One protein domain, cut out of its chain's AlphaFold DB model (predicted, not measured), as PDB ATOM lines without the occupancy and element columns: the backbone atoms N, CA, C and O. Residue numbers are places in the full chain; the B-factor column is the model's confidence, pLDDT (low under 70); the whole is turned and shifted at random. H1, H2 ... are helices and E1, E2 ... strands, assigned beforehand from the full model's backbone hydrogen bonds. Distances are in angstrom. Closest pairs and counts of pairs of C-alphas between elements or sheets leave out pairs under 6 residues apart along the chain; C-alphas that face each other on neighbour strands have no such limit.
ATOM      1  N   GLU A   8      42.281 -59.978  37.503       72.25
ATOM      2  CA  GLU A   8      41.327 -58.864  37.398       72.25
ATOM      3  C   GLU A   8      41.611 -57.716  38.389       72.25
ATOM      4  O   GLU A   8      41.486 -56.546  38.028       72.25
ATOM      5  N   ASP A   9      42.089 -58.023  39.601       78.38
ATOM      6  CA  ASP A   9      42.524 -57.020  40.580       78.38
ATOM      7  C   ASP A   9      43.799 -56.311  40.104       78.38
ATOM      8  O   ASP A   9      43.956 -55.108  40.298       78.38
ATOM      9  N   ALA A  10      44.724 -57.037  39.467       78.44
ATOM     10  CA  ALA A  10      45.961 -56.460  38.943       78.44
ATOM     11  C   ALA A  10      45.695 -55.475  37.792       78.44
ATOM     12  O   ALA A  10      46.316 -54.412  37.738       78.44
ATOM     13  N   GLN A  11      44.752 -55.810  36.910       76.38
ATOM     14  CA  GLN A  11      44.322 -54.946  35.812       76.38
ATOM     15  C   GLN A  11      43.637 -53.680  36.336       76.38
ATOM     16  O   GLN A  11      44.038 -52.570  35.987       76.38
ATOM     17  N   PHE A  12      42.691 -53.837  37.265       78.44
ATOM     18  CA  PHE A  12      42.025 -52.712  37.920       78.44
ATOM     19  C   PHE A  12      43.025 -51.774  38.618       78.44
ATOM     20  O   PHE A  12      42.942 -50.553  38.492       78.44
ATOM     21  N   LEU A  13      44.016 -52.328  39.321       80.75
ATOM     22  CA  LEU A  13      45.060 -51.536  39.976       80.75
ATOM     23  C   LEU A  13      45.938 -50.776  38.973       80.75
ATOM     24  O   LEU A  13      46.333 -49.646  39.263       80.75
ATOM     25  N   ALA A  14      46.242 -51.363  37.812       75.75
ATOM     26  CA  ALA A  14      46.999 -50.696  36.756       75.75
ATOM     27  C   ALA A  14      46.217 -49.517  36.158       75.75
ATOM     28  O   ALA A  14      46.779 -48.436  35.981       75.75
ATOM     29  N   GLU A  15      44.917 -49.692  35.918       75.75
ATOM     30  CA  GLU A  15      44.035 -48.634  35.416       75.75
ATOM     31  C   GLU A  15      43.896 -47.474  36.408       75.75
ATOM     32  O   GLU A  15      44.102 -46.319  36.041       75.75
ATOM     33  N   VAL A  16      43.637 -47.770  37.684       76.19
ATOM     34  CA  VAL A  16      43.513 -46.749  38.740       76.19
ATOM     35  C   VAL A  16      44.837 -46.012  38.972       76.19
ATOM     36  O   VAL A  16      44.852 -44.797  39.199       76.19
ATOM     37  N   ALA A  17      45.970 -46.717  38.911       75.12
ATOM     38  CA  ALA A  17      47.287 -46.094  39.013       75.12
ATOM     39  C   ALA A  17      47.573 -45.173  37.818       75.12
ATOM     40  O   ALA A  17      48.097 -44.076  38.014       75.12
ATOM     41  N   ALA A  18      47.199 -45.584  36.603       72.50
ATOM     42  CA  ALA A  18      47.329 -44.766  35.401       72.50
ATOM     43  C   ALA A  18      46.474 -43.489  35.510       72.50
ATOM     44  O   ALA A  18      47.001 -42.386  35.329       72.50
ATOM     45  N   GLU A  19      45.208 -43.617  35.919       68.81
ATOM     46  CA  GLU A  19      44.305 -42.481  36.162       68.81
ATOM     47  C   GLU A  19      44.879 -41.505  37.194       68.81
ATOM     48  O   GLU A  19      44.901 -40.293  36.973       68.81
ATOM     49  N   SER A  20      45.454 -42.029  38.278       70.62
ATOM     50  CA  SER A  20      46.075 -41.221  39.336       70.62
ATOM     51  C   SER A  20      47.303 -40.425  38.866       70.62
ATOM     52  O   SER A  20      47.689 -39.452  39.513       70.62
ATOM     53  N   ILE A  21      47.919 -40.819  37.747       71.38
ATOM     54  CA  ILE A  21      49.070 -40.145  37.122       71.38
ATOM     55  C   ILE A  21      48.612 -39.225  35.967       71.38
ATOM     56  O   ILE A  21      49.423 -38.512  35.379       71.38
ATOM     57  N   GLY A  22      47.309 -39.177  35.664       75.69
ATOM     58  CA  GLY A  22      46.733 -38.341  34.607       75.69
ATOM     59  C   GLY A  22      46.586 -39.038  33.251       75.69
ATOM     60  O   GLY A  22      46.372 -38.368  32.241       75.69
ATOM     61  N   TRP A  23      46.696 -40.368  33.211       82.44
ATOM     62  CA  TRP A  23      46.375 -41.166  32.028       82.44
ATOM     63  C   TRP A  23      44.904 -41.572  32.045       82.44
ATOM     64  O   TRP A  23      44.429 -42.200  32.982       82.44
ATOM     65  N   LEU A  24      44.183 -41.246  30.983       81.12
ATOM     66  CA  LEU A  24      42.781 -41.587  30.796       81.12
ATOM     67  C   LEU A  24      42.674 -42.980  30.153       81.12
ATOM     68  O   LEU A  24      43.132 -43.144  29.018       81.12
ATOM     69  N   PRO A  25      42.079 -43.980  30.822       79.62
ATOM     70  CA  PRO A  25      41.817 -45.271  30.196       79.62
ATOM     71  C   PRO A  25      40.728 -45.116  29.121       79.62
ATOM     72  O   PRO A  25      39.656 -44.570  29.382       79.62
ATOM     73  N   LEU A  26      41.004 -45.571  27.896       80.69
ATOM     74  CA  LEU A  26      40.039 -45.562  26.784       80.69
ATOM     75  C   LEU A  26      39.480 -46.958  26.488       80.69
ATOM     76  O   LEU A  26      38.312 -47.096  26.126       80.69
ATOM     77  N   ALA A  27      40.326 -47.975  26.612       80.12
ATOM     78  CA  ALA A  27      40.007 -49.386  26.445       80.12
ATOM     79  C   ALA A  27      41.064 -50.226  27.179       80.12
ATOM     80  O   ALA A  27      42.059 -49.685  27.663       80.12
ATOM     81  N   ASP A  28      40.862 -51.542  27.231       79.75
ATOM     82  CA  ASP A  28      41.848 -52.482  27.770       79.75
ATOM     83  C   ASP A  28      43.207 -52.294  27.071       79.75
ATOM     84  O   ASP A  28      43.282 -52.333  25.842       79.75
ATOM     85  N   GLY A  29      44.252 -51.990  27.845       80.62
ATOM     86  CA  GLY A  29      45.594 -51.713  27.318       80.62
ATOM     87  C   GLY A  29      45.757 -50.371  26.587       80.62
ATOM     88  O   GLY A  29      46.845 -50.089  26.087       80.62
ATOM     89  N   ALA A  30      44.728 -49.519  26.527       83.38
ATOM     90  CA  ALA A  30      44.774 -48.236  25.831       83.38
ATOM     91  C   ALA A  30      44.627 -47.052  26.795       83.38
ATOM     92  O   ALA A  30      43.566 -46.833  27.385       83.38
ATOM     93  N   TYR A  31      45.678 -46.237  26.889       82.75
ATOM     94  CA  TYR A  31      45.768 -45.122  27.828       82.75
ATOM     95  C   TYR A  31      46.123 -43.821  27.109       82.75
ATOM     96  O   TYR A  31      47.112 -43.742  26.383       82.75
ATOM     97  N   LEU A  32      45.342 -42.772  27.341       83.00
ATOM     98  CA  LEU A  32      45.535 -41.448  26.761       83.00
ATOM     99  C   LEU A  32      46.070 -40.477  27.814       83.00
ATOM    100  O   LEU A  32      45.386 -40.158  28.777       83.00
ATOM    101  N   HIS A  33      47.257 -39.934  27.600       83.62
ATOM    102  CA  HIS A  33      47.772 -38.811  28.371       83.62
ATOM    103  C   HIS A  33      47.582 -37.524  27.573       83.62
ATOM    104  O   HIS A  33      48.086 -37.405  26.457       83.62
ATOM    105  N   LEU A  34      46.868 -36.551  28.137       78.69
ATOM    106  CA  LEU A  34      46.650 -35.249  27.509       78.69
ATOM    107  C   LEU A  34      47.552 -34.204  28.156       78.69
ATOM    108  O   LEU A  34      47.390 -33.869  29.329       78.69
ATOM    109  N   HIS A  35      48.465 -33.636  27.373       72.00
ATOM    110  CA  HIS A  35      49.153 -32.421  27.775       72.00
ATOM    111  C   HIS A  35      48.363 -31.225  27.246       72.00
ATOM    112  O   HIS A  35      48.493 -30.832  26.089       72.00
ATOM    113  N   LEU A  36      47.494 -30.667  28.091       63.38
ATOM    114  CA  LEU A  36      46.743 -29.453  27.776       63.38
ATOM    115  C   LEU A  36      47.676 -28.235  27.873       63.38
ATOM    116  O   LEU A  36      47.654 -27.480  28.847       63.38
ATOM    117  N   CYS A  37      48.513 -28.031  26.856       49.25
ATOM    118  CA  CYS A  37      49.095 -26.721  26.601       49.25
ATOM    119  C   CYS A  37      47.959 -25.788  26.174       49.25
ATOM    120  O   CYS A  37      47.511 -25.865  25.050       49.25
ATOM    121  N   LYS A  38      47.493 -24.965  27.124       53.22
ATOM    122  CA  LYS A  38      46.669 -23.747  26.986       53.22
ATOM    123  C   LYS A  38      45.430 -23.821  26.072       53.22
ATOM    124  O   LYS A  38      45.447 -24.245  24.934       53.22
ATOM    125  N   GLN A  39      44.336 -23.273  26.587       52.03
ATOM    126  CA  GLN A  39      42.976 -23.283  26.031       52.03
ATOM    127  C   GLN A  39      42.784 -22.569  24.662       52.03
ATOM    128  O   GLN A  39      41.657 -22.207  24.348       52.03
ATOM    129  N   ASP A  40      43.844 -22.353  23.877       55.72
ATOM    130  CA  ASP A  40      43.861 -21.551  22.643       55.72
ATOM    131  C   ASP A  40      44.498 -22.280  21.435       55.72
ATOM    132  O   ASP A  40      44.624 -21.696  20.364       55.72
ATOM    133  N   GLU A  41      44.907 -23.548  21.568       55.31
ATOM    134  CA  GLU A  41      45.340 -24.359  20.420       55.31
ATOM    135  C   GLU A  41      44.138 -25.143  19.858       55.31
ATOM    136  O   GLU A  41      43.654 -26.096  20.466       55.31
ATOM    137  N   GLU A  42      43.628 -24.716  18.693       59.25
ATOM    138  CA  GLU A  42      42.498 -25.349  17.979       59.25
ATOM    139  C   GLU A  42      42.802 -26.782  17.491       59.25
ATOM    140  O   GLU A  42      41.886 -27.509  17.105       59.25
ATOM    141  N   GLU A  43      44.065 -27.217  17.524       63.38
ATOM    142  CA  GLU A  43      44.496 -28.510  17.000       63.38
ATOM    143  C   GLU A  43      45.147 -29.371  18.093       63.38
ATOM    144  O   GLU A  43      46.282 -29.156  18.514       63.38
ATOM    145  N   VAL A  44      44.413 -30.385  18.556       71.25
ATOM    146  CA  VAL A  44      44.912 -31.362  19.532       71.25
ATOM    147  C   VAL A  44      45.642 -32.479  18.786       71.25
ATOM    148  O   VAL A  44      45.018 -33.386  18.236       71.25
ATOM    149  N   ILE A  45      46.974 -32.436  18.785       77.19
ATOM    150  CA  ILE A  45      47.811 -33.494  18.205       77.19
ATOM    151  C   ILE A  45      48.046 -34.586  19.254       77.19
ATOM    152  O   ILE A  45      48.652 -34.334  20.293       77.19
ATOM    153  N   ILE A  46      47.599 -35.812  18.967       83.38
ATOM    154  CA  ILE A  46      47.797 -36.988  19.826       83.38
ATOM    155  C   ILE A  46      48.757 -37.954  19.133       83.38
ATOM    156  O   ILE A  46      48.484 -38.432  18.033       83.38
ATOM    157  N   THR A  47      49.876 -38.269  19.782       82.00
ATOM    158  CA  THR A  47      50.869 -39.211  19.243       82.00
ATOM    159  C   THR A  47      50.566 -40.628  19.718       82.00
ATOM    160  O   THR A  47      50.576 -40.889  20.917       82.00
ATOM    161  N   VAL A  48      50.314 -41.557  18.792       85.75
ATOM    162  CA  VAL A  48      50.053 -42.969  19.121       85.75
ATOM    163  C   VAL A  48      51.371 -43.723  19.287       85.75
ATOM    164  O   VAL A  48      52.211 -43.703  18.387       85.75
ATOM    165  N   ILE A  49      51.558 -44.387  20.426       85.62
ATOM    166  CA  ILE A  49      52.806 -45.057  20.812       85.62
ATOM    167  C   ILE A  49      52.542 -46.460  21.370       85.62
ATOM    168  O   ILE A  49      51.493 -46.712  21.954       85.62
ATOM    169  N   GLY A  50      53.511 -47.368  21.220       83.00
ATOM    170  CA  GLY A  50      53.460 -48.718  21.810       83.00
ATOM    171  C   GLY A  50      54.278 -48.878  23.097       83.00
ATOM    172  O   GLY A  50      54.032 -49.793  23.877       83.00
ATOM    173  N   VAL A  51      55.246 -47.990  23.342       79.38
ATOM    174  CA  VAL A  51      56.040 -47.952  24.577       79.38
ATOM    175  C   VAL A  51      56.228 -46.487  24.982       79.38
ATOM    176  O   VAL A  51      56.750 -45.718  24.170       79.38
ATOM    177  N   PRO A  52      55.807 -46.081  26.193       76.31
ATOM    178  CA  PRO A  52      56.030 -44.728  26.687       76.31
ATOM    179  C   PRO A  52      57.511 -44.475  26.995       76.31
ATOM    180  O   PRO A  52      58.174 -45.299  27.625       76.31
ATOM    181  N   ASP A  53      58.019 -43.314  26.567       81.19
ATOM    182  CA  ASP A  53      59.384 -42.850  26.833       81.19
ATOM    183  C   ASP A  53      59.394 -41.493  27.556       81.19
ATOM    184  O   ASP A  53      58.514 -40.650  27.380       81.19
ATOM    185  N   THR A  54      60.440 -41.259  28.351       77.44
ATOM    186  CA  THR A  54      60.643 -40.007  29.098       77.44
ATOM    187  C   THR A  54      60.845 -38.777  28.208       77.44
ATOM    188  O   THR A  54      60.569 -37.663  28.644       77.44
ATOM    189  N   GLY A  55      61.258 -38.948  26.949       79.81
ATOM    190  CA  GLY A  55      61.319 -37.874  25.960       79.81
ATOM    191  C   GLY A  55      59.948 -37.349  25.520       79.81
ATOM    192  O   GLY A  55      59.886 -36.314  24.865       79.81
ATOM    193  N   MET A  56      58.854 -38.022  25.892       77.94
ATOM    194  CA  MET A  56      57.477 -37.644  25.540       77.94
ATOM    195  C   MET A  56      56.804 -36.756  26.600       77.94
ATOM    196  O   MET A  56      55.614 -36.449  26.505       77.94
ATOM    197  N   VAL A  57      57.551 -36.327  27.622       76.88
ATOM    198  CA  VAL A  57      57.066 -35.379  28.633       76.88
ATOM    199  C   VAL A  57      56.636 -34.076  27.953       76.88
ATOM    200  O   VAL A  57      57.406 -33.459  27.225       76.88
ATOM    201  N   GLY A  58      55.402 -33.645  28.218       76.56
ATOM    202  CA  GLY A  58      54.825 -32.445  27.605       76.56
ATOM    203  C   GLY A  58      54.078 -32.696  26.292       76.56
ATOM    204  O   GLY A  58      53.598 -31.747  25.683       76.56
ATOM    205  N   MET A  59      53.951 -33.951  25.855       81.44
ATOM    206  CA  MET A  59      53.173 -34.321  24.671       81.44
ATOM    207  C   MET A  59      51.857 -34.999  25.060       81.44
ATOM    208  O   MET A  59      51.756 -35.676  26.090       81.44
ATOM    209  N   SER A  60      50.849 -34.845  24.203       83.75
ATOM    210  CA  SER A  60      49.647 -35.673  24.257       83.75
ATOM    211  C   SER A  60      49.930 -37.001  23.559       83.75
ATOM    212  O   SER A  60      50.278 -37.026  22.374       83.75
ATOM    213  N   VAL A  61      49.815 -38.107  24.291       86.56
ATOM    214  CA  VAL A  61      50.181 -39.444  23.813       86.56
ATOM    215  C   VAL A  61      49.066 -40.448  24.067       86.56
ATOM    216  O   VAL A  61      48.450 -40.450  25.128       86.56
ATOM    217  N   LEU A  62      48.823 -41.318  23.092       85.50
ATOM    218  CA  LEU A  62      47.949 -42.477  23.216       85.50
ATOM    219  C   LEU A  62      48.822 -43.725  23.226       85.50
ATOM    220  O   LEU A  62      49.360 -44.116  22.192       85.50
ATOM    221  N   TRP A  63      48.972 -44.336  24.394       85.25
ATOM    222  CA  TRP A  63      49.619 -45.628  24.520       85.25
ATOM    223  C   TRP A  63      48.619 -46.732  24.204       85.25
ATOM    224  O   TRP A  63      47.525 -46.755  24.764       85.25
ATOM    225  N   VAL A  64      48.998 -47.626  23.296       82.25
ATOM    226  CA  VAL A  64      48.251 -48.840  22.968       82.25
ATOM    227  C   VAL A  64      49.184 -50.025  23.207       82.25
ATOM    228  O   VAL A  64      50.205 -50.146  22.523       82.25
ATOM    229  N   GLY A  65      48.867 -50.821  24.227       69.06
ATOM    230  CA  GLY A  65      49.578 -52.035  24.637       69.06
ATOM    231  C   GLY A  65      48.963 -53.311  24.086       69.06
ATOM    232  O   GLY A  65      47.744 -53.314  23.809       69.06
TER     233      GLY A  65
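This is residues 8 to 65 of the 65 residues of an uncharacterized protein of Tepidiphilus thermophilus (UniProt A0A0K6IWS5). What shape do these coordinates make? A small, twisted sheet of four short strands has one helix, H1, over one face, above its edge strand E1, while no named helix covers the other face; residues 38 to 43 of a long loop stick out. What is it made of? The printed part has 58 residues, with one named helix and four named strands in the order H1 E1 E2 E3 E4; the sheet runs E1 E2 E4 E3 and is mixed, and the class is mixed, helices and strands. How large is it? It is elongated, spanning 40 by 21 by 19 A, and only just compact, close to loose, with a radius of gyration of the C-alphas of 12.2 A.

Where does the helix stand? H1, residues 8 to 20, lies over E1, residues 23 to 27, and runs along it at 7 degrees on the local plane. Its height over the sheet is 10.1 A, and the closest C-alphas of the two are those of Glu 15 and Pro 25, 6.6 A apart. Every O i to N i+4 pair of H1 is within hydrogen-bond range. How do the strands pair? E1 and E2, residues 30 to 33, form an antiparallel hairpin, with N 24 and O 32 within hydrogen-bond range at 2.7 A. E4, residues 61 to 64, is antiparallel to E2, with N 33 and O 61 within hydrogen-bond range at 2.8 A. E3, residues 47 to 49, is parallel to E4, with N 49 and O 62 within hydrogen-bond range at 2.8 A. Which strands stay apart? E1 and E3, the edge strands, are apart, and so are E2 and E3.

Where does the helix run? H1, residues 8 to 20, begins at C-alpha 8 at (41.327, -58.864, 37.398) and is 18.4 A long from first to last C-alpha. Where are the strands? E1, residues 23 to 27, measures 11.8 A, E2, residues 30 to 33, 10.2 A, and E3, residues 47 to 49, 6.4 A. E4, residues 61 to 64, measures 9.6 A and ends at C-alpha 64 at (48.251, -48.840, 22.968).

How far does it reach? The two C-alphas farthest apart, those of Glu 8 and Asp 40, are 40.2 A apart. Is anything cut, and which links are long? The printed part has no cut; the links from E2 to E3, 13 residues, and from E3 to E4, 11 residues, are long. Where is confidence low? The pLDDT is under 70 at residue 19, residues 36 to 43 and residue 65, and the mean of the printed part is 75.7.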